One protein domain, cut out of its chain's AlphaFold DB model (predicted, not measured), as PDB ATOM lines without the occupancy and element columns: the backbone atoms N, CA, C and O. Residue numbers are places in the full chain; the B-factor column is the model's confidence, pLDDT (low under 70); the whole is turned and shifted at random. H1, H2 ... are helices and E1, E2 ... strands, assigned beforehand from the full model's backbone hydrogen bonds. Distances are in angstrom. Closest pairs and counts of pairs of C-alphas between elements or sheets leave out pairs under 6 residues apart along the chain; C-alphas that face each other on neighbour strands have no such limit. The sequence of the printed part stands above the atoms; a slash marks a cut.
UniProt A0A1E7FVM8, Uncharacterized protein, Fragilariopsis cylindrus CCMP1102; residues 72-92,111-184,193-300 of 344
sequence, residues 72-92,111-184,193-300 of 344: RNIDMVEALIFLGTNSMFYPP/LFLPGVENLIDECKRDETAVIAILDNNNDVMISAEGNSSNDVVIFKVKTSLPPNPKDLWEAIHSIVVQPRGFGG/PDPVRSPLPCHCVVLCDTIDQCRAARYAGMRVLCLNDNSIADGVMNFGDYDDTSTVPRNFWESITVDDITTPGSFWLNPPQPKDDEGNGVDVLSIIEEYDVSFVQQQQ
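AT A GLANCE: This is residues 72 to 92, 111 to 184 and 193 to 300 of the 344 residues of an uncharacterized protein of Fragilariopsis cylindrus CCMP1102 (UniProt A0A1E7FVM8). Little of this domain is regular: loops surround a small parallel sheet, E3 E2 E1 E4 E5, with H2 and H3 over one face, H1 over the other, and H6 beyond H2. The printed part has 203 residues, 78 in named elements, mixed, ordered E1 H1 E2 E3 H2 E4 H3 E5 H4 H5 H6. It is compact, radius of gyration of the C-alphas 17.0 A, spanning 56 by 42 by 36 A.

IN THESE COORDINATES: Strands are E1, 79 to 83, from C-alpha (-5.223, 4.890, -36.027); E2, 129 to 133; E3, 153 to 156; E4, 204 to 208; E5, 223 to 226. Helices are H1, 116 to 126; H2, 165 to 173; H3, 211 to 219; H4, 258 to 262; H5, 266 to 269; H6, 284 to 300, 24.6 A long, ending at C-alpha (-20.666, 17.038, -65.872).

HOW THE PARTS SIT: In parallel E1 and E4, N 81 and O 205, 2.8 A apart, are within hydrogen-bond range. E4, H3, E5 form a strand-helix-strand unit, parallel neighbours with a helix between, its crossover right-handed. H2 touches H6's residues 284 to 288 alone, closest C-alphas Lys 166 and Ile 288, 5.6 A. H4 only grazes the sheet; H5 is not on it. Each O i to N i+4 pair is within range in H1, H2, H3, H4 and H6; H5 is too short.

THE WHOLE: Residues 93 to 110 and 185 to 192 are cut out, leaving C-alpha gaps of 8.4 A and 12.7 A. Links E2 to E3, E5 to H4 and H5 to H6 are long. Confidence is under 70 in 58 residues, among them 136 to 153.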
ATOM      1  N   ARG A  72      -5.319   4.106 -24.420       59.50
ATOM      2  CA  ARG A  72      -3.934   4.510 -24.829       59.50
ATOM      3  C   ARG A  72      -3.293   5.788 -24.262       59.50
ATOM      4  O   ARG A  72      -3.993   6.728 -23.897       59.50
ATOM      5  N   ASN A  73      -1.952   5.806 -24.234       59.50
ATOM      6  CA  ASN A  73      -1.124   6.991 -23.949       59.50
ATOM      7  C   ASN A  73      -1.216   8.014 -25.098       59.50
ATOM      8  O   ASN A  73      -1.393   7.630 -26.247       59.50
ATOM      9  N   ILE A  74      -1.074   9.306 -24.778       62.53
ATOM     10  CA  ILE A  74      -1.247  10.431 -25.724       62.53
ATOM     11  C   ILE A  74      -0.206  10.415 -26.857       62.53
ATOM     12  O   ILE A  74      -0.498  10.905 -27.941       62.53
ATOM     13  N   ASP A  75       0.964   9.821 -26.619       67.19
ATOM     14  CA  ASP A  75       2.099   9.839 -27.551       67.19
ATOM     15  C   ASP A  75       2.081   8.684 -28.571       67.19
ATOM     16  O   ASP A  75       3.065   8.460 -29.268       67.19
ATOM     17  N   MET A  76       0.992   7.913 -28.641       77.00
ATOM     18  CA  MET A  76       0.860   6.783 -29.565       77.00
ATOM     19  C   MET A  76      -0.100   7.103 -30.710       77.00
ATOM     20  O   MET A  76      -1.080   7.825 -30.532       77.00
ATOM     21  N   VAL A  77       0.140   6.471 -31.861       86.44
ATOM     22  CA  VAL A  77      -0.784   6.451 -33.002       86.44
ATOM     23  C   VAL A  77      -2.163   6.013 -32.517       86.44
ATOM     24  O   VAL A  77      -2.278   5.009 -31.829       86.44
ATOM     25  N   GLU A  78      -3.228   6.728 -32.849       87.00
ATOM     26  CA  GLU A  78      -4.599   6.323 -32.515       87.00
ATOM     27  C   GLU A  78      -5.205   5.446 -33.621       87.00
ATOM     28  O   GLU A  78      -5.964   4.518 -33.324       87.00
ATOM     29  N   ALA A  79      -4.830   5.698 -34.880       90.31
ATOM     30  CA  ALA A  79      -5.223   4.890 -36.027       90.31
ATOM     31  C   ALA A  79      -4.125   4.821 -37.105       90.31
ATOM     32  O   ALA A  79      -3.485   5.825 -37.424       90.31
ATOM     33  N   LEU A  80      -3.953   3.637 -37.689       93.25
ATOM     34  CA  LEU A  80      -3.139   3.375 -38.869       93.25
ATOM     35  C   LEU A  80      -4.060   3.201 -40.080       93.25
ATOM     36  O   LEU A  80      -4.997   2.405 -40.036       93.25
ATOM     37  N   ILE A  81      -3.807   3.936 -41.156       94.19
ATOM     38  CA  ILE A  81      -4.658   3.956 -42.345       94.19
ATOM     39  C   ILE A  81      -3.841   3.536 -43.561       94.19
ATOM     40  O   ILE A  81      -2.869   4.194 -43.908       94.19
ATOM     41  N   PHE A  82      -4.266   2.482 -44.238       93.75
ATOM     42  CA  PHE A  82      -3.786   2.086 -45.556       93.75
ATOM     43  C   PHE A  82      -4.651   2.778 -46.609       93.75
ATOM     44  O   PHE A  82      -5.851   2.506 -46.687       93.75
ATOM     45  N   LEU A  83      -4.080   3.711 -47.371       93.44
ATOM     46  CA  LEU A  83      -4.774   4.457 -48.419       93.44
ATOM     47  C   LEU A  83      -4.306   3.992 -49.801       93.44
ATOM     48  O   LEU A  83      -3.163   4.204 -50.194       93.44
ATOM     49  N   GLY A  84      -5.229   3.388 -50.542       89.62
ATOM     50  CA  GLY A  84      -5.010   2.773 -51.845       89.62
ATOM     51  C   GLY A  84      -4.657   1.293 -51.749       89.62
ATOM     52  O   GLY A  84      -4.112   0.823 -50.749       89.62
ATOM     53  N   THR A  85      -4.947   0.535 -52.803       87.62
ATOM     54  CA  THR A  85      -4.748  -0.929 -52.793       87.62
ATOM     55  C   THR A  85      -3.273  -1.316 -52.666       87.62
ATOM     56  O   THR A  85      -2.926  -2.215 -51.898       87.62
ATOM     57  N   ASN A  86      -2.399  -0.571 -53.341       87.19
ATOM     58  CA  ASN A  86      -0.954  -0.789 -53.320       87.19
ATOM     59  C   ASN A  86      -0.313  -0.459 -51.967       87.19
ATOM     60  O   ASN A  86       0.804  -0.884 -51.719       87.19
ATOM     61  N   SER A  87      -1.001   0.267 -51.076       88.50
ATOM     62  CA  SER A  87      -0.469   0.558 -49.736       88.50
ATOM     63  C   SER A  87      -0.426  -0.673 -48.824       88.50
ATOM     64  O   SER A  87       0.311  -0.692 -47.840       88.50
ATOM     65  N   MET A  88      -1.225  -1.697 -49.141       87.75
ATOM     66  CA  MET A  88      -1.449  -2.871 -48.294       87.75
ATOM     67  C   MET A  88      -1.114  -4.184 -49.008       87.75
ATOM     68  O   MET A  88      -0.656  -5.136 -48.371       87.75
ATOM     69  N   PHE A  89      -1.342  -4.249 -50.319       86.12
ATOM     70  CA  PHE A  89      -1.227  -5.468 -51.110       86.12
ATOM     71  C   PHE A  89      -0.225  -5.319 -52.246       86.12
ATOM     72  O   PHE A  89      -0.036  -4.231 -52.786       86.12
ATOM     73  N   TYR A  90       0.345  -6.446 -52.666       79.62
ATOM     74  CA  TYR A  90       1.068  -6.507 -53.927       79.62
ATOM     75  C   TYR A  90       0.150  -6.135 -55.098       79.62
ATOM     76  O   TYR A  90      -1.009  -6.583 -55.128       79.62
ATOM     77  N   PRO A  91       0.658  -5.379 -56.092       72.88
ATOM     78  CA  PRO A  91      -0.039  -5.241 -57.354       72.88
ATOM     79  C   PRO A  91      -0.302  -6.648 -57.898       72.88
ATOM     80  O   PRO A  91       0.564  -7.519 -57.798       72.88
ATOM     81  N   PRO A  92      -1.496  -6.921 -58.435       67.19
ATOM     82  CA  PRO A  92      -1.822  -8.240 -58.941       67.19
ATOM     83  C   PRO A  92      -0.887  -8.570 -60.114       67.19
ATOM     84  O   PRO A  92      -1.187  -8.152 -61.227       67.19
ATOM     85  N   LEU A 111      -2.011 -10.742 -52.162       80.44
ATOM     86  CA  LEU A 111      -1.092 -11.027 -51.065       80.44
ATOM     87  C   LEU A 111      -0.735  -9.714 -50.373       80.44
ATOM     88  O   LEU A 111      -0.559  -8.697 -51.045       80.44
ATOM     89  N   PHE A 112      -0.645  -9.731 -49.044       84.69
ATOM     90  CA  PHE A 112      -0.157  -8.582 -48.288       84.69
ATOM     91  C   PHE A 112       1.292  -8.277 -48.654       84.69
ATOM     92  O   PHE A 112       2.073  -9.188 -48.940       84.69
ATOM     93  N   LEU A 113       1.652  -6.997 -48.604       82.81
ATOM     94  CA  LEU A 113       3.055  -6.610 -48.645       82.81
ATOM     95  C   LEU A 113       3.799  -7.217 -47.438       82.81
ATOM     96  O   LEU A 113       3.198  -7.409 -46.373       82.81
ATOM     97  N   PRO A 114       5.097  -7.542 -47.565       79.56
ATOM     98  CA  PRO A 114       5.838  -8.201 -46.496       79.56
ATOM     99  C   PRO A 114       5.840  -7.317 -45.256       79.56
ATOM    100  O   PRO A 114       6.103  -6.136 -45.368       79.56
ATOM    101  N   GLY A 115       5.557  -7.864 -44.078       81.38
ATOM    102  CA  GLY A 115       5.537  -7.092 -42.831       81.38
ATOM    103  C   GLY A 115       4.230  -6.347 -42.538       81.38
ATOM    104  O   GLY A 115       3.997  -6.045 -41.373       81.38
ATOM    105  N   VAL A 116       3.327  -6.150 -43.510       86.25
ATOM    106  CA  VAL A 116       1.982  -5.593 -43.246       86.25
ATOM    107  C   VAL A 116       1.188  -6.491 -42.298       86.25
ATOM    108  O   VAL A 116       0.549  -5.988 -41.379       86.25
ATOM    109  N   GLU A 117       1.258  -7.814 -42.469       86.25
ATOM    110  CA  GLU A 117       0.610  -8.769 -41.556       86.25
ATOM    111  C   GLU A 117       1.117  -8.601 -40.118       86.25
ATOM    112  O   GLU A 117       0.319  -8.456 -39.192       86.25
ATOM    113  N   ASN A 118       2.442  -8.526 -39.947       86.81
ATOM    114  CA  ASN A 118       3.063  -8.308 -38.643       86.81
ATOM    115  C   ASN A 118       2.616  -6.967 -38.051       86.81
ATOM    116  O   ASN A 118       2.178  -6.934 -36.909       86.81
ATOM    117  N   LEU A 119       2.651  -5.886 -38.834       88.06
ATOM    118  CA  LEU A 119       2.235  -4.552 -38.402       88.06
ATOM    119  C   LEU A 119       0.761  -4.515 -37.966       88.06
ATOM    120  O   LEU A 119       0.423  -3.882 -36.967       88.06
ATOM    121  N   ILE A 120      -0.123  -5.220 -38.677       89.69
ATOM    122  CA  ILE A 120      -1.535  -5.363 -38.295       89.69
ATOM    123  C   ILE A 120      -1.658  -6.125 -36.975       89.69
ATOM    124  O   ILE A 120      -2.463  -5.744 -36.124       89.69
ATOM    125  N   ASP A 121      -0.878  -7.183 -36.780       88.25
ATOM    126  CA  ASP A 121      -0.895  -7.955 -35.540       88.25
ATOM    127  C   ASP A 121      -0.309  -7.172 -34.353       88.25
ATOM    128  O   ASP A 121      -0.841  -7.261 -33.242       88.25
ATOM    129  N   GLU A 122       0.698  -6.325 -34.575       88.44
ATOM    130  CA  GLU A 122       1.173  -5.356 -33.581       88.44
ATOM    131  C   GLU A 122       0.096  -4.323 -33.245       88.44
ATOM    132  O   GLU A 122      -0.208  -4.102 -32.073       88.44
ATOM    133  N   CYS A 123      -0.569  -3.766 -34.260       88.56
ATOM    134  CA  CYS A 123      -1.701  -2.868 -34.064       88.56
ATOM    135  C   CYS A 123      -2.813  -3.540 -33.249       88.56
ATOM    136  O   CYS A 123      -3.347  -2.929 -32.329       88.56
ATOM    137  N   LYS A 124      -3.144  -4.808 -33.511       87.44
ATOM    138  CA  LYS A 124      -4.124  -5.553 -32.703       87.44
ATOM    139  C   LYS A 124      -3.669  -5.715 -31.256       87.44
ATOM    140  O   LYS A 124      -4.471  -5.501 -30.352       87.44
ATOM    141  N   ARG A 125      -2.404  -6.094 -31.036       85.81
ATOM    142  CA  ARG A 125      -1.819  -6.277 -29.699       85.81
ATOM    143  C   ARG A 125      -1.886  -4.996 -28.878       85.81
ATOM    144  O   ARG A 125      -2.211  -5.051 -27.693       85.81
ATOM    145  N   ASP A 126      -1.613  -3.866 -29.515       83.38
ATOM    146  CA  ASP A 126      -1.538  -2.585 -28.827       83.38
ATOM    147  C   ASP A 126      -2.903  -1.876 -28.769       83.38
ATOM    148  O   ASP A 126      -3.022  -0.849 -28.096       83.38
ATOM    149  N   GLU A 127      -3.919  -2.378 -29.479       83.94
ATOM    150  CA  GLU A 127      -5.222  -1.736 -29.707       83.94
ATOM    151  C   GLU A 127      -5.130  -0.460 -30.586       83.94
ATOM    152  O   GLU A 127      -5.652   0.581 -30.201       83.94
ATOM    153  N   THR A 128      -4.415  -0.480 -31.724       85.69
ATOM    154  CA  THR A 128      -4.360   0.618 -32.723       85.69
ATOM    155  C   THR A 128      -5.438   0.347 -33.742       85.69
ATOM    156  O   THR A 128      -5.388  -0.705 -34.366       85.69
ATOM    157  N   ALA A 129      -6.363   1.277 -33.983       88.25
ATOM    158  CA  ALA A 129      -7.347   1.072 -35.041       88.25
ATOM    159  C   ALA A 129      -6.645   0.968 -36.398       88.25
ATOM    160  O   ALA A 129      -5.794   1.794 -36.712       88.25
ATOM    161  N   VAL A 130      -7.011  -0.021 -37.207       90.81
ATOM    162  CA  VAL A 130      -6.487  -0.172 -38.563       90.81
ATOM    163  C   VAL A 130      -7.618   0.103 -39.542       90.81
ATOM    164  O   VAL A 130      -8.715  -0.438 -39.423       90.81
ATOM    165  N   ILE A 131      -7.375   0.953 -40.526       91.00
ATOM    166  CA  ILE A 131      -8.341   1.264 -41.576       91.00
ATOM    167  C   ILE A 131      -7.687   0.969 -42.912       91.00
ATOM    168  O   ILE A 131      -6.551   1.361 -43.137       91.00
ATOM    169  N   ALA A 132      -8.409   0.320 -43.813       90.94
ATOM    170  CA  ALA A 132      -8.001   0.161 -45.197       90.94
ATOM    171  C   ALA A 132      -9.018   0.864 -46.097       90.94
ATOM    172  O   ALA A 132     -10.194   0.500 -46.140       90.94
ATOM    173  N   ILE A 133      -8.563   1.897 -46.795       91.19
ATOM    174  CA  ILE A 133      -9.321   2.702 -47.745       91.19
ATOM    175  C   ILE A 133      -8.804   2.321 -49.131       91.19
ATOM    176  O   ILE A 133      -7.746   2.781 -49.543       91.19
ATOM    177  N   LEU A 134      -9.500   1.415 -49.812       87.50
ATOM    178  CA  LEU A 134      -8.995   0.736 -51.008       87.50
ATOM    179  C   LEU A 134      -9.664   1.281 -52.268       87.50
ATOM    180  O   LEU A 134     -10.815   1.715 -52.228       87.50
ATOM    181  N   ASP A 135      -8.940   1.245 -53.384       84.19
ATOM    182  CA  ASP A 135      -9.426   1.792 -54.649       84.19
ATOM    183  C   ASP A 135     -10.479   0.866 -55.276       84.19
ATOM    184  O   ASP A 135     -10.296  -0.349 -55.362       84.19
ATOM    185  N   ASN A 136     -11.566   1.463 -55.776       66.00
ATOM    186  CA  ASN A 136     -12.730   0.789 -56.374       66.00
ATOM    187  C   ASN A 136     -12.430  -0.095 -57.600       66.00
ATOM    188  O   ASN A 136     -13.327  -0.781 -58.087       66.00
ATOM    189  N   ASN A 137     -11.217  -0.042 -58.151       58.06
ATOM    190  CA  ASN A 137     -10.926  -0.603 -59.472       58.06
ATOM    191  C   ASN A 137     -10.896  -2.127 -59.504       58.06
ATOM    192  O   ASN A 137     -10.923  -2.715 -60.583       58.06
ATOM    193  N   ASN A 138     -10.880  -2.770 -58.342       55.38
ATOM    194  CA  ASN A 138     -10.893  -4.209 -58.277       55.38
ATOM    195  C   ASN A 138     -12.162  -4.650 -57.541       55.38
ATOM    196  O   ASN A 138     -12.334  -4.328 -56.366       55.38
ATOM    197  N   ASP A 139     -13.004  -5.465 -58.188       54.56
ATOM    198  CA  ASP A 139     -13.991  -6.351 -57.540       54.56
ATOM    199  C   ASP A 139     -13.262  -7.420 -56.689       54.56
ATOM    200  O   ASP A 139     -13.507  -8.628 -56.757       54.56
ATOM    201  N   VAL A 140     -12.289  -6.989 -55.888       55.25
ATOM    202  CA  VAL A 140     -11.600  -7.812 -54.915       55.25
ATOM    203  C   VAL A 140     -12.606  -8.019 -53.803       55.25
ATOM    204  O   VAL A 140     -12.790  -7.201 -52.903       55.25
ATOM    205  N   MET A 141     -13.273  -9.167 -53.869       53.16
ATOM    206  CA  MET A 141     -13.767  -9.825 -52.673       53.16
ATOM    207  C   MET A 141     -12.556 -10.070 -51.778       53.16
ATOM    208  O   MET A 141     -11.885 -11.099 -51.896       53.16
ATOM    209  N   ILE A 142     -12.274  -9.103 -50.901       56.41
ATOM    210  CA  ILE A 142     -11.367  -9.273 -49.774       56.41
ATOM    211  C   ILE A 142     -12.028 -10.341 -48.924       56.41
ATOM    212  O   ILE A 142     -12.875 -10.076 -48.073       56.41
ATOM    213  N   SER A 143     -11.679 -11.585 -49.220       48.69
ATOM    214  CA  SER A 143     -12.022 -12.737 -48.408       48.69
ATOM    215  C   SER A 143     -11.059 -12.687 -47.229       48.69
ATOM    216  O   SER A 143     -10.195 -13.543 -47.074       48.69
ATOM    217  N   ALA A 144     -11.145 -11.614 -46.440       49.59
ATOM    218  CA  ALA A 144     -10.641 -11.620 -45.088       49.59
ATOM    219  C   ALA A 144     -11.563 -12.587 -44.348       49.59
ATOM    220  O   ALA A 144     -12.529 -12.192 -43.703       49.59
ATOM    221  N   GLU A 145     -11.314 -13.885 -44.516       41.44
ATOM    222  CA  GLU A 145     -11.868 -14.954 -43.693       41.44
ATOM    223  C   GLU A 145     -11.252 -14.845 -42.283       41.44
ATOM    224  O   GLU A 145     -10.617 -15.759 -41.772       41.44
ATOM    225  N   GLY A 146     -11.401 -13.676 -41.660       43.91
ATOM    226  CA  GLY A 146     -11.178 -13.396 -40.252       43.91
ATOM    227  C   GLY A 146     -12.552 -13.255 -39.621       43.91
ATOM    228  O   GLY A 146     -13.177 -12.203 -39.654       43.91
ATOM    229  N   ASN A 147     -13.089 -14.363 -39.126       37.31
ATOM    230  CA  ASN A 147     -14.462 -14.483 -38.633       37.31
ATOM    231  C   ASN A 147     -14.617 -13.912 -37.204       37.31
ATOM    232  O   ASN A 147     -15.258 -14.511 -36.341       37.31
ATOM    233  N   SER A 148     -13.974 -12.782 -36.918       42.75
ATOM    234  CA  SER A 148     -13.839 -12.229 -35.576       42.75
ATOM    235  C   SER A 148     -14.546 -10.877 -35.511       42.75
ATOM    236  O   SER A 148     -14.097  -9.865 -36.037       42.75
ATOM    237  N   SER A 149     -15.672 -10.840 -34.800       46.28
ATOM    238  CA  SER A 149     -16.432  -9.623 -34.476       46.28
ATOM    239  C   SER A 149     -15.655  -8.592 -33.634       46.28
ATOM    240  O   SER A 149     -16.241  -7.603 -33.198       46.28
ATOM    241  N   ASN A 150     -14.370  -8.838 -33.374       50.97
ATOM    242  CA  ASN A 150     -13.449  -7.965 -32.652       50.97
ATOM    243  C   ASN A 150     -12.371  -7.367 -33.569       50.97
ATOM    244  O   ASN A 150     -11.425  -6.762 -33.066       50.97
ATOM    245  N   ASP A 151     -12.471  -7.561 -34.885       57.03
ATOM    246  CA  ASP A 151     -11.389  -7.179 -35.779       57.03
ATOM    247  C   ASP A 151     -11.238  -5.659 -35.881       57.03
ATOM    248  O   ASP A 151     -12.149  -4.898 -36.197       57.03
ATOM    249  N   VAL A 152     -10.009  -5.253 -35.582       63.06
ATOM    250  CA  VAL A 152      -9.474  -3.893 -35.521       63.06
ATOM    251  C   VAL A 152      -9.395  -3.233 -36.909       63.06
ATOM    252  O   VAL A 152      -9.096  -2.045 -37.001       63.06
ATOM    253  N   VAL A 153      -9.682  -3.988 -37.978       67.25
ATOM    254  CA  VAL A 153      -9.513  -3.580 -39.376       67.25
ATOM    255  C   VAL A 153     -10.856  -3.188 -39.999       67.25
ATOM    256  O   VAL A 153     -11.742  -4.024 -40.169       67.25
ATOM    257  N   ILE A 154     -11.003  -1.919 -40.382       72.88
ATOM    258  CA  ILE A 154     -12.189  -1.392 -41.073       72.88
ATOM    259  C   ILE A 154     -11.863  -1.192 -42.554       72.88
ATOM    260  O   ILE A 154     -10.987  -0.400 -42.890       72.88
ATOM    261  N   PHE A 155     -12.597  -1.860 -43.446       70.69
ATOM    262  CA  PHE A 155     -12.423  -1.726 -44.896       70.69
ATOM    263  C   PHE A 155     -13.452  -0.759 -45.502       70.69
ATOM    264  O   PHE A 155     -14.659  -1.001 -45.433       70.69
ATOM    265  N   LYS A 156     -12.983   0.309 -46.158       73.56
ATOM    266  CA  LYS A 156     -13.782   1.197 -47.016       73.56
ATOM    267  C   LYS A 156     -13.363   0.961 -48.469       73.56
ATOM    268  O   LYS A 156     -12.302   1.394 -48.894       73.56
ATOM    269  N   VAL A 157     -14.209   0.250 -49.217       63.59
ATOM    270  CA  VAL A 157     -13.938  -0.159 -50.614       63.59
ATOM    271  C   VAL A 157     -14.338   0.923 -51.623       63.59
ATOM    272  O   VAL A 157     -13.900   0.893 -52.761       63.59
ATOM    273  N   LYS A 158     -15.179   1.887 -51.215       69.25
ATOM    274  CA  LYS A 158     -15.658   2.961 -52.092       69.25
ATOM    275  C   LYS A 158     -15.014   4.286 -51.734       69.25
ATOM    276  O   LYS A 158     -15.382   4.881 -50.722       69.25
ATOM    277  N   THR A 159     -14.109   4.724 -52.596       74.44
ATOM    278  CA  THR A 159     -13.359   5.974 -52.476       74.44
ATOM    279  C   THR A 159     -13.590   6.850 -53.696       74.44
ATOM    280  O   THR A 159     -13.839   6.348 -54.798       74.44
ATOM    281  N   SER A 160     -13.547   8.164 -53.496       80.38
ATOM    282  CA  SER A 160     -13.396   9.099 -54.611       80.38
ATOM    283  C   SER A 160     -11.927   9.142 -55.036       80.38
ATOM    284  O   SER A 160     -11.034   8.772 -54.275       80.38
ATOM    285  N   LEU A 161     -11.670   9.599 -56.260       80.31
ATOM    286  CA  LEU A 161     -10.314   9.657 -56.805       80.31
ATOM    287  C   LEU A 161      -9.415  10.584 -55.962       80.31
ATOM    288  O   LEU A 161      -9.841  11.683 -55.606       80.31
ATOM    289  N   PRO A 162      -8.174  10.196 -55.634       78.44
ATOM    290  CA  PRO A 162      -7.252  11.095 -54.950       78.44
ATOM    291  C   PRO A 162      -6.995  12.368 -55.792       78.44
ATOM    292  O   PRO A 162      -7.076  12.297 -57.019       78.44
ATOM    293  N   PRO A 163      -6.707  13.531 -55.172       79.88
ATOM    294  CA  PRO A 163      -6.435  13.760 -53.750       79.88
ATOM    295  C   PRO A 163      -7.698  14.127 -52.937       79.88
ATOM    296  O   PRO A 163      -7.938  15.296 -52.653       79.88
ATOM    297  N   ASN A 164      -8.506  13.144 -52.522       87.50
ATOM    298  CA  ASN A 164      -9.733  13.369 -51.755       87.50
ATOM    299  C   ASN A 164      -9.505  13.244 -50.231       87.50
ATOM    300  O   ASN A 164      -9.480  12.123 -49.714       87.50
ATOM    301  N   PRO A 165      -9.405  14.349 -49.465       92.50
ATOM    302  CA  PRO A 165      -9.273  14.273 -48.007       92.50
ATOM    303  C   PRO A 165     -10.555  13.808 -47.302       92.50
ATOM    304  O   PRO A 165     -10.497  13.378 -46.147       92.50
ATOM    305  N   LYS A 166     -11.716  13.863 -47.970       92.00
ATOM    306  CA  LYS A 166     -13.015  13.504 -47.385       92.00
ATOM    307  C   LYS A 166     -13.057  12.058 -46.919       92.00
ATOM    308  O   LYS A 166     -13.575  11.785 -45.842       92.00
ATOM    309  N   ASP A 167     -12.494  11.135 -47.697       90.94
ATOM    310  CA  ASP A 167     -12.541   9.713 -47.355       90.94
ATOM    311  C   ASP A 167     -11.771   9.407 -46.070       90.94
ATOM    312  O   ASP A 167     -12.265   8.654 -45.229       90.94
ATOM    313  N   LEU A 168     -10.616  10.052 -45.890       92.69
ATOM    314  CA  LEU A 168      -9.818   9.988 -44.667       92.69
ATOM    315  C   LEU A 168     -10.542  10.646 -43.489       92.69
ATOM    316  O   LEU A 168     -10.599  10.081 -42.397       92.69
ATOM    317  N   TRP A 169     -11.130  11.822 -43.718       91.75
ATOM    318  CA  TRP A 169     -11.884  12.547 -42.701       91.75
ATOM    319  C   TRP A 169     -13.098  11.751 -42.208       91.75
ATOM    320  O   TRP A 169     -13.303  11.610 -41.004       91.75
ATOM    321  N   GLU A 170     -13.894  11.180 -43.105       89.31
ATOM    322  CA  GLU A 170     -15.026  10.327 -42.734       89.31
ATOM    323  C   GLU A 170     -14.564   9.056 -42.017       89.31
ATOM    324  O   GLU A 170     -15.168   8.658 -41.019       89.31
ATOM    325  N   ALA A 171     -13.481   8.433 -42.494       88.19
ATOM    326  CA  ALA A 171     -12.951   7.210 -41.910       88.19
ATOM    327  C   ALA A 171     -12.537   7.410 -40.447       88.19
ATOM    328  O   ALA A 171     -12.972   6.648 -39.582       88.19
ATOM    329  N   ILE A 172     -11.778   8.461 -40.132       88.69
ATOM    330  CA  ILE A 172     -11.343   8.704 -38.748       88.69
ATOM    331  C   ILE A 172     -12.508   9.115 -37.845       88.69
ATOM    332  O   ILE A 172     -12.580   8.661 -36.707       88.69
ATOM    333  N   HIS A 173     -13.487   9.869 -38.353       87.38
ATOM    334  CA  HIS A 173     -14.689  10.218 -37.584       87.38
ATOM    335  C   HIS A 173     -15.663   9.045 -37.394       87.38
ATOM    336  O   HIS A 173     -16.561   9.125 -36.552       87.38
ATOM    337  N   SER A 174     -15.499   7.951 -38.143       83.62
ATOM    338  CA  SER A 174     -16.268   6.718 -37.936       83.62
ATOM    339  C   SER A 174     -15.782   5.900 -36.734       83.62
ATOM    340  O   SER A 174     -16.522   5.048 -36.233       83.62
ATOM    341  N   ILE A 175     -14.569   6.187 -36.248       82.75
ATOM    342  CA  ILE A 175     -13.921   5.499 -35.134       82.75
ATOM    343  C   ILE A 175     -14.039   6.338 -33.872       82.75
ATOM    344  O   ILE A 175     -14.100   7.567 -33.879       82.75
ATOM    345  N   VAL A 176     -14.078   5.643 -32.746       82.56
ATOM    346  CA  VAL A 176     -14.232   6.236 -31.430       82.56
ATOM    347  C   VAL A 176     -13.165   5.650 -30.520       82.56
ATOM    348  O   VAL A 176     -13.196   4.456 -30.286       82.56
ATOM    349  N   VAL A 177     -12.268   6.471 -29.982       76.19
ATOM    350  CA  VAL A 177     -11.154   6.071 -29.107       76.19
ATOM    351  C   VAL A 177     -11.438   6.467 -27.656       76.19
ATOM    352  O   VAL A 177     -12.047   7.505 -27.376       76.19
ATOM    353  N   GLN A 178     -10.980   5.649 -26.706       76.00
ATOM    354  CA  GLN A 178     -11.021   5.969 -25.281       76.00
ATOM    355  C   GLN A 178      -9.589   6.236 -24.764       76.00
ATOM    356  O   GLN A 178      -8.767   5.330 -24.683       76.00
ATOM    357  N   PRO A 179      -9.218   7.469 -24.390       67.94
ATOM    358  CA  PRO A 179      -7.856   7.716 -23.913       67.94
ATOM    359  C   PRO A 179      -7.570   6.930 -22.617       67.94
ATOM    360  O   PRO A 179      -8.446   6.824 -21.750       67.94
ATOM    361  N   ARG A 180      -6.339   6.418 -22.429       64.44
ATOM    362  CA  ARG A 180      -5.862   6.079 -21.076       64.44
ATOM    363  C   ARG A 180      -5.634   7.390 -20.354       64.44
ATOM    364  O   ARG A 180      -4.940   8.276 -20.845       64.44
ATOM    365  N   GLY A 181      -6.177   7.478 -19.142       58.88
ATOM    366  CA  GLY A 181      -5.680   8.465 -18.199       58.88
ATOM    367  C   GLY A 181      -4.171   8.267 -18.051       58.88
ATOM    368  O   GLY A 181      -3.716   7.132 -17.906       58.88
ATOM    369  N   PHE A 182      -3.411   9.359 -18.130       58.94
ATOM    370  CA  PHE A 182      -1.961   9.347 -17.954       58.94
ATOM    371  C   PHE A 182      -1.614   8.566 -16.681       58.94
ATOM    372  O   PHE A 182      -2.133   8.879 -15.604       58.94
ATOM    373  N   GLY A 183      -0.804   7.518 -16.836       52.25
ATOM    374  CA  GLY A 183      -0.425   6.595 -15.774       52.25
ATOM    375  C   GLY A 183       0.401   7.285 -14.694       52.25
ATOM    376  O   GLY A 183       1.617   7.144 -14.645       52.25
ATOM    377  N   GLY A 184      -0.264   8.005 -13.793       48.84
ATOM    378  CA  GLY A 184       0.241   8.181 -12.442       48.84
ATOM    379  C   GLY A 184       0.375   6.795 -11.822       48.84
ATOM    380  O   GLY A 184      -0.520   5.963 -11.975       48.84
ATOM    381  N   PRO A 193     -11.585   7.685 -16.432       67.31
ATOM    382  CA  PRO A 193     -11.226   7.635 -17.839       67.31
ATOM    383  C   PRO A 193     -11.649   8.942 -18.507       67.31
ATOM    384  O   PRO A 193     -12.749   9.447 -18.254       67.31
ATOM    385  N   ASP A 194     -10.757   9.497 -19.324       72.44
ATOM    386  CA  ASP A 194     -11.065  10.694 -20.094       72.44
ATOM    387  C   ASP A 194     -12.279  10.417 -21.006       72.44
ATOM    388  O   ASP A 194     -12.541   9.260 -21.370       72.44
ATOM    389  N   PRO A 195     -13.082  11.447 -21.328       76.25
ATOM    390  CA  PRO A 195     -14.265  11.258 -22.146       76.25
ATOM    391  C   PRO A 195     -13.887  10.649 -23.496       76.25
ATOM    392  O   PRO A 195     -12.876  10.991 -24.108       76.25
ATOM    393  N   VAL A 196     -14.745   9.745 -23.948       77.06
ATOM    394  CA  VAL A 196     -14.648   9.102 -25.254       77.06
ATOM    395  C   VAL A 196     -14.659  10.168 -26.359       77.06
ATOM    396  O   VAL A 196     -15.499  11.070 -26.326       77.06
ATOM    397  N   ARG A 197     -13.750  10.060 -27.336       77.00
ATOM    398  CA  ARG A 197     -13.602  11.006 -28.459       77.00
ATOM    399  C   ARG A 197     -13.340  10.273 -29.776       77.00
ATOM    400  O   ARG A 197     -12.970   9.107 -29.755       77.00
ATOM    401  N   SER A 198     -13.525  10.927 -30.919       71.38
ATOM    402  CA  SER A 198     -12.966  10.430 -32.184       71.38
ATOM    403  C   SER A 198     -11.437  10.549 -32.158       71.38
ATOM    404  O   SER A 198     -10.922  11.414 -31.435       71.38
ATOM    405  N   PRO A 199     -10.708   9.703 -32.905       73.06
ATOM    406  CA  PRO A 199      -9.276   9.875 -33.041       73.06
ATOM    407  C   PRO A 199      -8.969  11.250 -33.633       73.06
ATOM    408  O   PRO A 199      -9.709  11.758 -34.484       73.06
ATOM    409  N   LEU A 200      -7.897  11.873 -33.156       82.00
ATOM    410  CA  LEU A 200      -7.445  13.136 -33.720       82.00
ATOM    411  C   LEU A 200      -6.689  12.849 -35.022       82.00
ATOM    412  O   LEU A 200      -5.798  12.005 -34.997       82.00
ATOM    413  N   PRO A 201      -6.961  13.565 -36.133       85.81
ATOM    414  CA  PRO A 201      -6.206  13.384 -37.375       85.81
ATOM    415  C   PRO A 201      -4.693  13.464 -37.168       85.81
ATOM    416  O   PRO A 201      -3.945  12.674 -37.735       85.81
ATOM    417  N   CYS A 202      -4.247  14.339 -36.263       85.31
ATOM    418  CA  CYS A 202      -2.839  14.487 -35.938       85.31
ATOM    419  C   CYS A 202      -2.205  13.272 -35.243       85.31
ATOM    420  O   CYS A 202      -0.984  13.198 -35.172       85.31
ATOM    421  N   HIS A 203      -3.011  12.344 -34.726       86.81
ATOM    422  CA  HIS A 203      -2.587  11.078 -34.127       86.81
ATOM    423  C   HIS A 203      -2.798   9.890 -35.081       86.81
ATOM    424  O   HIS A 203      -2.623   8.738 -34.687       86.81
ATOM    425  N   CYS A 204      -3.177  10.151 -36.330       91.38
ATOM    426  CA  CYS A 204      -3.346   9.136 -37.357       91.38
ATOM    427  C   CYS A 204      -2.140   9.119 -38.294       91.38
ATOM    428  O   CYS A 204      -1.598  10.169 -38.648       91.38
ATOM    429  N   VAL A 205      -1.761   7.921 -38.728       93.00
ATOM    430  CA  VAL A 205      -0.702   7.706 -39.719       93.00
ATOM    431  C   VAL A 205      -1.310   7.063 -40.948       93.00
ATOM    432  O   VAL A 205      -2.029   6.073 -40.840       93.00
ATOM    433  N   VAL A 206      -1.019   7.637 -42.108       94.38
ATOM    434  CA  VAL A 206      -1.470   7.161 -43.409       94.38
ATOM    435  C   VAL A 206      -0.282   6.574 -44.157       94.38
ATOM    436  O   VAL A 206       0.714   7.260 -44.372       94.38
ATOM    437  N   LEU A 207      -0.413   5.313 -44.551       93.81
ATOM    438  CA  LEU A 207       0.462   4.606 -45.475       93.81
ATOM    439  C   LEU A 207      -0.160   4.715 -46.868       93.81
ATOM    440  O   LEU A 207      -1.310   4.318 -47.059       93.81
ATOM    441  N   CYS A 208       0.568   5.264 -47.832       93.06
ATOM    442  CA  CYS A 208       0.062   5.473 -49.188       93.06
ATOM    443  C   CYS A 208       1.152   5.330 -50.248       93.06
ATOM    444  O   CYS A 208       2.337   5.413 -49.945       93.06
ATOM    445  N   ASP A 209       0.743   5.131 -51.497       88.81
ATOM    446  CA  ASP A 209       1.636   4.803 -52.615       88.81
ATOM    447  C   ASP A 209       1.883   6.001 -53.549       88.81
ATOM    448  O   ASP A 209       2.975   6.177 -54.091       88.81
ATOM    449  N   THR A 210       0.874   6.861 -53.724       90.31
ATOM    450  CA  THR A 210       0.905   7.940 -54.723       90.31
ATOM    451  C   THR A 210       1.034   9.332 -54.107       90.31
ATOM    452  O   THR A 210       0.673   9.582 -52.951       90.31
ATOM    453  N   ILE A 211       1.504  10.291 -54.915       92.56
ATOM    454  CA  ILE A 211       1.606  11.694 -54.500       92.56
ATOM    455  C   ILE A 211       0.244  12.304 -54.163       92.56
ATOM    456  O   ILE A 211       0.122  13.008 -53.166       92.56
ATOM    457  N   ASP A 212      -0.804  11.978 -54.913       93.25
ATOM    458  CA  ASP A 212      -2.138  12.526 -54.658       93.25
ATOM    459  C   ASP A 212      -2.759  11.957 -53.376       93.25
ATOM    460  O   ASP A 212      -3.448  12.667 -52.641       93.25
ATOM    461  N   GLN A 213      -2.461  10.704 -53.032       93.94
ATOM    462  CA  GLN A 213      -2.837  10.145 -51.732       93.94
ATOM    463  C   GLN A 213      -2.096  10.846 -50.583       93.94
ATOM    464  O   GLN A 213      -2.706  11.169 -49.562       93.94
ATOM    465  N   CYS A 214      -0.810  11.165 -50.771       94.44
ATOM    466  CA  CYS A 214      -0.045  11.949 -49.800       94.44
ATOM    467  C   CYS A 214      -0.645  13.347 -49.594       94.44
ATOM    468  O   CYS A 214      -0.760  13.809 -48.458       94.44
ATOM    469  N   ARG A 215      -1.070  14.012 -50.678       95.06
ATOM    470  CA  ARG A 215      -1.771  15.306 -50.618       95.06
ATOM    471  C   ARG A 215      -3.061  15.203 -49.820       95.06
ATOM    472  O   ARG A 215      -3.257  15.974 -48.885       95.06
ATOM    473  N   ALA A 216      -3.903  14.216 -50.132       94.81
ATOM    474  CA  ALA A 216      -5.152  13.979 -49.411       94.81
ATOM    475  C   ALA A 216      -4.919  13.817 -47.900       94.81
ATOM    476  O   ALA A 216      -5.621  14.427 -47.091       94.81
ATOM    477  N   ALA A 217      -3.900  13.047 -47.513       95.12
ATOM    478  CA  ALA A 217      -3.556  12.829 -46.113       95.12
ATOM    479  C   ALA A 217      -3.010  14.082 -45.413       95.12
ATOM    480  O   ALA A 217      -3.391  14.363 -44.272       95.12
ATOM    481  N   ARG A 218      -2.203  14.893 -46.108       94.44
ATOM    482  CA  ARG A 218      -1.738  16.194 -45.599       94.44
ATOM    483  C   ARG A 218      -2.866  17.194 -45.419       94.44
ATOM    484  O   ARG A 218      -2.930  17.837 -44.371       94.44
ATOM    485  N   TYR A 219      -3.766  17.302 -46.393       95.06
ATOM    486  CA  TYR A 219      -4.951  18.149 -46.279       95.06
ATOM    487  C   TYR A 219      -5.831  17.719 -45.108       95.06
ATOM    488  O   TYR A 219      -6.371  18.570 -44.416       95.06
ATOM    489  N   ALA A 220      -5.922  16.416 -44.827       94.62
ATOM    490  CA  ALA A 220      -6.650  15.900 -43.673       94.62
ATOM    491  C   ALA A 220      -5.933  16.127 -42.322       94.62
ATOM    492  O   ALA A 220      -6.511  15.839 -41.273       94.62
ATOM    493  N   GLY A 221      -4.698  16.646 -42.322       93.50
ATOM    494  CA  GLY A 221      -3.907  16.887 -41.113       93.50
ATOM    495  C   GLY A 221      -3.384  15.611 -40.459       93.50
ATOM    496  O   GLY A 221      -3.300  15.549 -39.235       93.50
ATOM    497  N   MET A 222      -3.080  14.592 -41.263       93.94
ATOM    498  CA  MET A 222      -2.550  13.309 -40.803       93.94
ATOM    499  C   MET A 222      -1.055  13.190 -41.092       93.94
ATOM    500  O   MET A 222      -0.510  13.918 -41.926       93.94
ATOM    501  N   ARG A 223      -0.388  12.257 -40.407       91.44
ATOM    502  CA  ARG A 223       0.992  11.883 -40.731       91.44
ATOM    503  C   ARG A 223       1.015  11.045 -41.995       91.44
ATOM    504  O   ARG A 223       0.183  10.153 -42.142       91.44
ATOM    505  N   VAL A 224       1.986  11.297 -42.870       92.75
ATOM    506  CA  VAL A 224       2.072  10.616 -44.169       92.75
ATOM    507  C   VAL A 224       3.375   9.843 -44.299       92.75
ATOM    508  O   VAL A 224       4.452  10.439 -44.299       92.75
ATOM    509  N   LEU A 225       3.256   8.529 -44.461       91.44
ATOM    510  CA  LEU A 225       4.337   7.624 -44.823       91.44
ATOM    511  C   LEU A 225       4.089   7.108 -46.242       91.44
ATOM    512  O   LEU A 225       3.106   6.411 -46.498       91.44
ATOM    513  N   CYS A 226       4.961   7.480 -47.176       90.62
ATOM    514  CA  CYS A 226       4.823   7.092 -48.578       90.62
ATOM    515  C   CYS A 226       5.675   5.858 -48.888       90.62
ATOM    516  O   CYS A 226       6.811   5.766 -48.421       90.62
ATOM    517  N   LEU A 227       5.123   4.920 -49.662       85.94
ATOM    518  CA  LEU A 227       5.831   3.720 -50.124       85.94
ATOM    519  C   LEU A 227       6.901   4.059 -51.173       85.94
ATOM    520  O   LEU A 227       7.936   3.411 -51.256       85.94
ATOM    521  N   ASN A 228       6.645   5.086 -51.978       82.25
ATOM    522  CA  ASN A 228       7.574   5.550 -53.001       82.25
ATOM    523  C   ASN A 228       8.223   6.868 -52.593       82.25
ATOM    524  O   ASN A 228       7.677   7.618 -51.774       82.25
ATOM    525  N   ASP A 229       9.354   7.178 -53.225       77.94
ATOM    526  CA  ASP A 229      10.036   8.457 -53.069       77.94
ATOM    527  C   ASP A 229       9.080   9.623 -53.320       77.94
ATOM    528  O   ASP A 229       8.581   9.843 -54.427       77.94
ATOM    529  N   ASN A 230       8.824  10.384 -52.257       81.88
ATOM    530  CA  ASN A 230       7.901  11.496 -52.308       81.88
ATOM    531  C   ASN A 230       8.342  12.642 -51.395       81.88
ATOM    532  O   ASN A 230       8.386  12.513 -50.173       81.88
ATOM    533  N   SER A 231       8.603  13.799 -52.005       87.19
ATOM    534  CA  SER A 231       9.054  15.009 -51.317       87.19
ATOM    535  C   SER A 231       8.009  15.625 -50.390       87.19
ATOM    536  O   SER A 231       8.371  16.409 -49.512       87.19
ATOM    537  N   ILE A 232       6.724  15.303 -50.572       89.56
ATOM    538  CA  ILE A 232       5.661  15.830 -49.715       89.56
ATOM    539  C   ILE A 232       5.356  14.939 -48.509       89.56
ATOM    540  O   ILE A 232       4.660  15.414 -47.614       89.56
ATOM    541  N   ALA A 233       5.847  13.698 -48.460       89.75
ATOM    542  CA  ALA A 233       5.613  12.795 -47.334       89.75
ATOM    543  C   ALA A 233       6.416  13.216 -46.088       89.75
ATOM    544  O   ALA A 233       7.476  13.829 -46.199       89.75
ATOM    545  N   ASP A 234       5.919  12.884 -44.891       87.44
ATOM    546  CA  ASP A 234       6.671  13.108 -43.646       87.44
ATOM    547  C   ASP A 234       7.777  12.050 -43.468       87.44
ATOM    548  O   ASP A 234       8.787  12.303 -42.810       87.44
ATOM    549  N   GLY A 235       7.589  10.875 -44.073       86.38
ATOM    550  CA  GLY A 235       8.592   9.827 -44.191       86.38
ATOM    551  C   GLY A 235       8.403   9.026 -45.475       86.38
ATOM    552  O   GLY A 235       7.278   8.826 -45.938       86.38
ATOM    553  N   VAL A 236       9.514   8.571 -46.046       82.12
ATOM    554  CA  VAL A 236       9.519   7.621 -47.158       82.12
ATOM    555  C   VAL A 236       9.969   6.281 -46.608       82.12
ATOM    556  O   VAL A 236      11.010   6.174 -45.959       82.12
ATOM    557  N   MET A 237       9.161   5.267 -46.856       77.50
ATOM    558  CA  MET A 237       9.513   3.887 -46.587       77.50
ATOM    559  C   MET A 237      10.126   3.403 -47.891       77.50
ATOM    560  O   MET A 237       9.397   3.236 -48.851       77.50
ATOM    561  N   ASN A 238      11.453   3.291 -47.981       65.88
ATOM    562  CA  ASN A 238      12.113   2.901 -49.230       65.88
ATOM    563  C   ASN A 238      11.714   1.471 -49.619       65.88
ATOM    564  O   ASN A 238      12.363   0.503 -49.216       65.88
ATOM    565  N   PHE A 239      10.674   1.331 -50.439       63.41
ATOM    566  CA  PHE A 239      10.527   0.149 -51.267       63.41
ATOM    567  C   PHE A 239      11.661   0.231 -52.268       63.41
ATOM    568  O   PHE A 239      11.837   1.240 -52.944       63.41
ATOM    569  N   GLY A 240      12.500  -0.796 -52.319       55.78
ATOM    570  CA  GLY A 240      13.463  -0.842 -53.408       55.78
ATOM    571  C   GLY A 240      12.772  -0.744 -54.734       55.78
ATOM    572  O   GLY A 240      11.655  -1.240 -54.871       55.78
ATOM    573  N   ASP A 241      13.484  -0.153 -55.685       55.38
ATOM    574  CA  ASP A 241      13.082  -0.161 -57.075       55.38
ATOM    575  C   ASP A 241      12.599  -1.567 -57.428       55.38
ATOM    576  O   ASP A 241      13.342  -2.555 -57.336       55.38
ATOM    577  N   TYR A 242      11.317  -1.648 -57.782       52.50
ATOM    578  CA  TYR A 242      10.752  -2.813 -58.433       52.50
ATOM    579  C   TYR A 242      11.381  -2.834 -59.823       52.50
ATOM    580  O   TYR A 242      10.823  -2.319 -60.789       52.50
ATOM    581  N   ASP A 243      12.626  -3.305 -59.907       53.31
ATOM    582  CA  ASP A 243      13.263  -3.540 -61.187       53.31
ATOM    583  C   ASP A 243      12.415  -4.605 -61.877       53.31
ATOM    584  O   ASP A 243      12.439  -5.775 -61.488       53.31
ATOM    585  N   ASP A 244      11.651  -4.156 -62.871       54.50
ATOM    586  CA  ASP A 244      10.716  -4.911 -63.712       54.50
ATOM    587  C   ASP A 244      11.375  -6.170 -64.323       54.50
ATOM    588  O   ASP A 244      10.712  -7.090 -64.799       54.50
ATOM    589  N   THR A 245      12.712  -6.240 -64.284       56.34
ATOM    590  CA  THR A 245      13.522  -7.351 -64.791       56.34
ATOM    591  C   THR A 245      14.021  -8.331 -63.725       56.34
ATOM    592  O   THR A 245      14.536  -9.400 -64.073       56.34
ATOM    593  N   SER A 246      13.877  -8.025 -62.433       52.91
ATOM    594  CA  SER A 246      14.343  -8.888 -61.349       52.91
ATOM    595  C   SER A 246      13.174  -9.604 -60.672       52.91
ATOM    596  O   SER A 246      12.363  -9.016 -59.970       52.91
ATOM    597  N   THR A 247      13.112 -10.924 -60.846       53.50
ATOM    598  CA  THR A 247      12.099 -11.833 -60.272       53.50
ATOM    599  C   THR A 247      12.141 -11.950 -58.744       53.50
ATOM    600  O   THR A 247      11.461 -12.794 -58.163       53.50
ATOM    601  N   VAL A 248      12.960 -11.139 -58.076       51.47
ATOM    602  CA  VAL A 248      13.104 -11.124 -56.626       51.47
ATOM    603  C   VAL A 248      13.183  -9.659 -56.201       51.47
ATOM    604  O   VAL A 248      14.195  -9.020 -56.505       51.47
ATOM    605  N   PRO A 249      12.167  -9.119 -55.501       52.06
ATOM    606  CA  PRO A 249      12.259  -7.791 -54.910       52.06
ATOM    607  C   PRO A 249      13.481  -7.772 -53.987       52.06
ATOM    608  O   PRO A 249      13.532  -8.508 -53.000       52.06
ATOM    609  N   ARG A 250      14.520  -7.007 -54.340       48.81
ATOM    610  CA  ARG A 250      15.798  -7.036 -53.599       48.81
ATOM    611  C   ARG A 250      15.759  -6.257 -52.296       48.81
ATOM    612  O   ARG A 250      16.648  -6.437 -51.466       48.81
ATOM    613  N   ASN A 251      14.728  -5.448 -52.095       50.44
ATOM    614  CA  ASN A 251      14.575  -4.676 -50.882       50.44
ATOM    615  C   ASN A 251      13.399  -5.250 -50.118       50.44
ATOM    616  O   ASN A 251      12.231  -5.050 -50.448       50.44
ATOM    617  N   PHE A 252      13.761  -6.029 -49.108       53.28
ATOM    618  CA  PHE A 252      12.856  -6.401 -48.048       53.28
ATOM    619  C   PHE A 252      12.294  -5.109 -47.467       53.28
ATOM    620  O   PHE A 252      13.056  -4.192 -47.161       53.28
ATOM    621  N   TRP A 253      10.979  -5.048 -47.286       60.16
ATOM    622  CA  TRP A 253      10.458  -4.301 -46.152       60.16
ATOM    623  C   TRP A 253      11.321  -4.669 -44.948       60.16
ATOM    624  O   TRP A 253      11.271  -5.810 -44.479       60.16
ATOM    625  N   GLU A 254      12.141  -3.736 -44.465       59.41
ATOM    626  CA  GLU A 254      12.493  -3.783 -43.056       59.41
ATOM    627  C   GLU A 254      11.148  -3.700 -42.345       59.41
ATOM    628  O   GLU A 254      10.364  -2.790 -42.604       59.41
ATOM    629  N   SER A 255      10.803  -4.758 -41.612       64.88
ATOM    630  CA  SER A 255       9.493  -4.918 -40.995       64.88
ATOM    631  C   SER A 255       9.182  -3.675 -40.174       64.88
ATOM    632  O   SER A 255       9.762  -3.496 -39.107       64.88
ATOM    633  N   ILE A 256       8.306  -2.822 -40.694       73.12
ATOM    634  CA  ILE A 256       7.926  -1.589 -40.022       73.12
ATOM    635  C   ILE A 256       7.110  -1.988 -38.813       73.12
ATOM    636  O   ILE A 256       6.107  -2.696 -38.938       73.12
ATOM    637  N   THR A 257       7.567  -1.555 -37.652       82.31
ATOM    638  CA  THR A 257       6.889  -1.813 -36.391       82.31
ATOM    639  C   THR A 257       6.050  -0.609 -35.991       82.31
ATOM    640  O   THR A 257       6.271   0.523 -36.434       82.31
ATOM    641  N   VAL A 258       5.074  -0.832 -35.114       82.19
ATOM    642  CA  VAL A 258       4.341   0.271 -34.481       82.19
ATOM    643  C   VAL A 258       5.314   1.191 -33.741       82.19
ATOM    644  O   VAL A 258       5.110   2.402 -33.744       82.19
ATOM    645  N   ASP A 259       6.393   0.658 -33.168       78.25
ATOM    646  CA  ASP A 259       7.427   1.437 -32.482       78.25
ATOM    647  C   ASP A 259       8.142   2.412 -33.427       78.25
ATOM    648  O   ASP A 259       8.312   3.578 -33.070       78.25
ATOM    649  N   ASP A 260       8.462   2.007 -34.659       76.56
ATOM    650  CA  ASP A 260       9.082   2.890 -35.665       76.56
ATOM    651  C   ASP A 260       8.171   4.073 -36.028       76.56
ATOM    652  O   ASP A 260       8.625   5.200 -36.230       76.56
ATOM    653  N   ILE A 261       6.860   3.832 -36.047       80.31
ATOM    654  CA  ILE A 261       5.843   4.847 -36.336       80.31
ATOM    655  C   ILE A 261       5.531   5.695 -35.085       80.31
ATOM    656  O   ILE A 261       5.190   6.874 -35.182       80.31
ATOM    657  N   THR A 262       5.653   5.117 -33.889       73.75
ATOM    658  CA  THR A 262       5.318   5.750 -32.601       73.75
ATOM    659  C   THR A 262       6.521   6.353 -31.877       73.75
ATOM    660  O   THR A 262       6.343   6.939 -30.810       73.75
ATOM    661  N   THR A 263       7.737   6.254 -32.434       59.69
ATOM    662  CA  THR A 263       8.966   6.590 -31.699       59.69
ATOM    663  C   THR A 263       8.894   8.025 -31.148       59.69
ATOM    664  O   THR A 263       8.769   8.985 -31.920       59.69
ATOM    665  N   PRO A 264       8.983   8.214 -29.817       48.62
ATOM    666  CA  PRO A 264       8.898   9.531 -29.204       48.62
ATOM    667  C   PRO A 264      10.090  10.395 -29.637       48.62
ATOM    668  O   PRO A 264      11.253  10.049 -29.440       48.62
ATOM    669  N   GLY A 265       9.787  11.543 -30.240       56.34
ATOM    670  CA  GLY A 265      10.766  12.463 -30.813       56.34
ATOM    671  C   GLY A 265      10.088  13.531 -31.667       56.34
ATOM    672  O   GLY A 265       8.884  13.763 -31.546       56.34
ATOM    673  N   SER A 266      10.835  14.172 -32.569       48.03
ATOM    674  CA  SER A 266      10.328  15.205 -33.496       48.03
ATOM    675  C   SER A 266       9.060  14.781 -34.255       48.03
ATOM    676  O   SER A 266       8.252  15.630 -34.628       48.03
ATOM    677  N   PHE A 267       8.889  13.467 -34.442       55.94
ATOM    678  CA  PHE A 267       7.775  12.826 -35.136       55.94
ATOM    679  C   PHE A 267       6.417  12.984 -34.423       55.94
ATOM    680  O   PHE A 267       5.396  13.109 -35.095       55.94
ATOM    681  N   TRP A 268       6.389  13.108 -33.091       63.78
ATOM    682  CA  TRP A 268       5.158  13.335 -32.304       63.78
ATOM    683  C   TRP A 268       5.141  14.664 -31.547       63.78
ATOM    684  O   TRP A 268       4.074  15.168 -31.208       63.78
ATOM    685  N   LEU A 269       6.305  15.295 -31.355       56.88
ATOM    686  CA  LEU A 269       6.402  16.609 -30.709       56.88
ATOM    687  C   LEU A 269       5.764  17.741 -31.534       56.88
ATOM    688  O   LEU A 269       5.376  18.758 -30.967       56.88
ATOM    689  N   ASN A 270       5.633  17.559 -32.852       68.31
ATOM    690  CA  ASN A 270       5.006  18.516 -33.764       68.31
ATOM    691  C   ASN A 270       3.834  17.852 -34.503       68.31
ATOM    692  O   ASN A 270       4.033  17.454 -35.652       68.31
ATOM    693  N   PRO A 271       2.651  17.684 -33.880       75.69
ATOM    694  CA  PRO A 271       1.505  17.036 -34.522       75.69
ATOM    695  C   PRO A 271       1.250  17.648 -35.908       75.69
ATOM    696  O   PRO A 271       1.290  18.879 -36.031       75.69
ATOM    697  N   PRO A 272       1.025  16.834 -36.956       86.69
ATOM    698  CA  PRO A 272       0.783  17.369 -38.284       86.69
ATOM    699  C   PRO A 272      -0.480  18.225 -38.243       86.69
ATOM    700  O   PRO A 272      -1.493  17.870 -37.636       86.69
ATOM    701  N   GLN A 273      -0.386  19.390 -38.868       90.62
ATOM    702  CA  GLN A 273      -1.523  20.265 -39.094       90.62
ATOM    703  C   GLN A 273      -1.933  20.161 -40.562       90.62
ATOM    704  O   GLN A 273      -1.053  19.963 -41.409       90.62
ATOM    705  N   PRO A 274      -3.235  20.302 -40.866       94.38
ATOM    706  CA  PRO A 274      -3.714  20.448 -42.230       94.38
ATOM    707  C   PRO A 274      -2.914  21.509 -42.979       94.38
ATOM    708  O   PRO A 274      -2.871  22.671 -42.564       94.38
ATOM    709  N   LYS A 275      -2.254  21.101 -44.062       94.19
ATOM    710  CA  LYS A 275      -1.408  21.989 -44.860       94.19
ATOM    711  C   LYS A 275      -1.481  21.660 -46.343       94.19
ATOM    712  O   LYS A 275      -1.663  20.496 -46.699       94.19
ATOM    713  N   ASP A 276      -1.303  22.674 -47.179       92.88
ATOM    714  CA  ASP A 276      -1.181  22.514 -48.627       92.88
ATOM    715  C   ASP A 276       0.218  22.054 -49.063       92.88
ATOM    716  O   ASP A 276       1.079  21.753 -48.228       92.88
ATOM    717  N   ASP A 277       0.437  21.957 -50.377       89.94
ATOM    718  CA  ASP A 277       1.715  21.559 -50.979       89.94
ATOM    719  C   ASP A 277       2.842  22.554 -50.654       89.94
ATOM    720  O   ASP A 277       3.994  22.151 -50.492       89.94
ATOM    721  N   GLU A 278       2.503  23.832 -50.483       91.62
ATOM    722  CA  GLU A 278       3.426  24.917 -50.133       91.62
ATOM    723  C   GLU A 278       3.739  24.965 -48.625       91.62
ATOM    724  O   GLU A 278       4.691  25.620 -48.200       91.62
ATOM    725  N   GLY A 279       2.981  24.227 -47.810       89.56
ATOM    726  CA  GLY A 279       3.117  24.186 -46.357       89.56
ATOM    727  C   GLY A 279       2.295  25.249 -45.624       89.56
ATOM    728  O   GLY A 279       2.466  25.403 -44.412       89.56
ATOM    729  N   ASN A 280       1.398  25.956 -46.312       94.00
ATOM    730  CA  ASN A 280       0.450  26.872 -45.694       94.00
ATOM    731  C   ASN A 280      -0.645  26.080 -44.972       94.00
ATOM    732  O   ASN A 280      -1.080  25.032 -45.443       94.00
ATOM    733  N   GLY A 281      -1.113  26.591 -43.833       94.38
ATOM    734  CA  GLY A 281      -2.230  25.986 -43.108       94.38
ATOM    735  C   GLY A 281      -3.538  26.097 -43.893       94.38
ATOM    736  O   GLY A 281      -3.861  27.175 -44.393       94.38
ATOM    737  N   VAL A 282      -4.300  25.005 -43.962       94.88
ATOM    738  CA  VAL A 282      -5.601  24.960 -44.654       94.88
ATOM    739  C   VAL A 282      -6.724  24.533 -43.716       94.88
ATOM    740  O   VAL A 282      -6.498  23.836 -42.729       94.88
ATOM    741  N   ASP A 283      -7.956  24.938 -44.023       94.75
ATOM    742  CA  ASP A 283      -9.139  24.393 -43.361       94.75
ATOM    743  C   ASP A 283      -9.631  23.142 -44.098       94.75
ATOM    744  O   ASP A 283     -10.015  23.210 -45.264       94.75
ATOM    745  N   VAL A 284      -9.643  21.998 -43.408       92.88
ATOM    746  CA  VAL A 284      -9.978  20.693 -44.005       92.88
ATOM    747  C   VAL A 284     -11.378  20.692 -44.612       92.88
ATOM    748  O   VAL A 284     -11.579  20.139 -45.690       92.88
ATOM    749  N   LEU A 285     -12.349  21.308 -43.930       93.56
ATOM    750  CA  LEU A 285     -13.741  21.320 -44.384       93.56
ATOM    751  C   LEU A 285     -13.891  22.139 -45.664       93.56
ATOM    752  O   LEU A 285     -14.527  21.669 -46.602       93.56
ATOM    753  N   SER A 286     -13.233  23.296 -45.735       93.69
ATOM    754  CA  SER A 286     -13.192  24.109 -46.952       93.69
ATOM    755  C   SER A 286     -12.614  23.337 -48.147       93.69
ATOM    756  O   SER A 286     -13.190  23.374 -49.232       93.69
ATOM    757  N   ILE A 287     -11.532  22.570 -47.948       92.44
ATOM    758  CA  ILE A 287     -10.942  21.739 -49.014       92.44
ATOM    759  C   ILE A 287     -11.889  20.606 -49.433       92.44
ATOM    760  O   ILE A 287     -12.005  20.301 -50.618       92.44
ATOM    761  N   ILE A 288     -12.586  19.978 -48.480       92.94
ATOM    762  CA  ILE A 288     -13.581  18.938 -48.783       92.94
ATOM    763  C   ILE A 288     -14.733  19.515 -49.617       92.94
ATOM    764  O   ILE A 288     -15.151  18.891 -50.592       92.94
ATOM    765  N   GLU A 289     -15.232  20.699 -49.260       92.19
ATOM    766  CA  GLU A 289     -16.292  21.382 -50.009       92.19
ATOM    767  C   GLU A 289     -15.842  21.736 -51.434       92.19
ATOM    768  O   GLU A 289     -16.575  21.488 -52.393       92.19
ATOM    769  N   GLU A 290     -14.622  22.254 -51.595       90.12
ATOM    770  CA  GLU A 290     -14.034  22.549 -52.906       90.12
ATOM    771  C   GLU A 290     -13.870  21.285 -53.765       90.12
ATOM    772  O   GLU A 290     -14.228  21.270 -54.950       90.12
ATOM    773  N   TYR A 291     -13.386  20.198 -53.162       88.25
ATOM    774  CA  TYR A 291     -13.264  18.907 -53.827       88.25
ATOM    775  C   TYR A 291     -14.631  18.389 -54.301       88.25
ATOM    776  O   TYR A 291     -14.775  18.003 -55.459       88.25
ATOM    777  N   ASP A 292     -15.664  18.431 -53.456       88.06
ATOM    778  CA  ASP A 292     -17.007  17.981 -53.835       88.06
ATOM    779  C   ASP A 292     -17.571  18.798 -55.021       88.06
ATOM    780  O   ASP A 292     -18.166  18.232 -55.941       88.06
ATOM    781  N   VAL A 293     -17.355  20.121 -55.048       88.19
ATOM    782  CA  VAL A 293     -17.799  20.988 -56.156       88.19
ATOM    783  C   VAL A 293     -17.040  20.679 -57.447       88.19
ATOM    784  O   VAL A 293     -17.662  20.506 -58.501       88.19
ATOM    785  N   SER A 294     -15.711  20.598 -57.381       85.38
ATOM    786  CA  SER A 294     -14.864  20.300 -58.544       85.38
ATOM    787  C   SER A 294     -15.146  18.911 -59.120       85.38
ATOM    788  O   SER A 294     -15.242  18.757 -60.338       85.38
ATOM    789  N   PHE A 295     -15.389  17.918 -58.265       83.56
ATOM    790  CA  PHE A 295     -15.736  16.562 -58.673       83.56
ATOM    791  C   PHE A 295     -17.061  16.510 -59.448       83.56
ATOM    792  O   PHE A 295     -17.156  15.857 -60.488       83.56
ATOM    793  N   VAL A 296     -18.081  17.251 -58.999       84.06
ATOM    794  CA  VAL A 296     -19.359  17.369 -59.723       84.06
ATOM    795  C   VAL A 296     -19.169  18.049 -61.081       84.06
ATOM    796  O   VAL A 296     -19.750  17.603 -62.073       84.06
ATOM    797  N   GLN A 297     -18.343  19.095 -61.157       85.81
ATOM    798  CA  GLN A 297     -18.049  19.775 -62.422       85.81
ATOM    799  C   GLN A 297     -17.312  18.861 -63.411       85.81
ATOM    800  O   GLN A 297     -17.674  18.825 -64.586       85.81
ATOM    801  N   GLN A 298     -16.333  18.081 -62.943       84.00
ATOM    802  CA  GLN A 298     -15.611  17.115 -63.777       84.00
ATOM    803  C   GLN A 298     -16.541  16.026 -64.324       84.00
ATOM    804  O   GLN A 298     -16.478  15.718 -65.513       84.00
ATOM    805  N   GLN A 299     -17.458  15.497 -63.506       83.06
ATOM    806  CA  GLN A 299     -18.453  14.530 -63.983       83.06
ATOM    807  C   GLN A 299     -19.388  15.119 -65.043       83.06
ATOM    808  O   GLN A 299     -19.710  14.446 -66.018       83.06
ATOM    809  N   GLN A 300     -19.822  16.372 -64.876       85.31
ATOM    810  CA  GLN A 300     -20.666  17.038 -65.872       85.31
ATOM    811  C   GLN A 300     -19.922  17.257 -67.194       85.31
ATOM    812  O   GLN A 300     -20.511  17.061 -68.255       85.31
TER     813      GLN A 300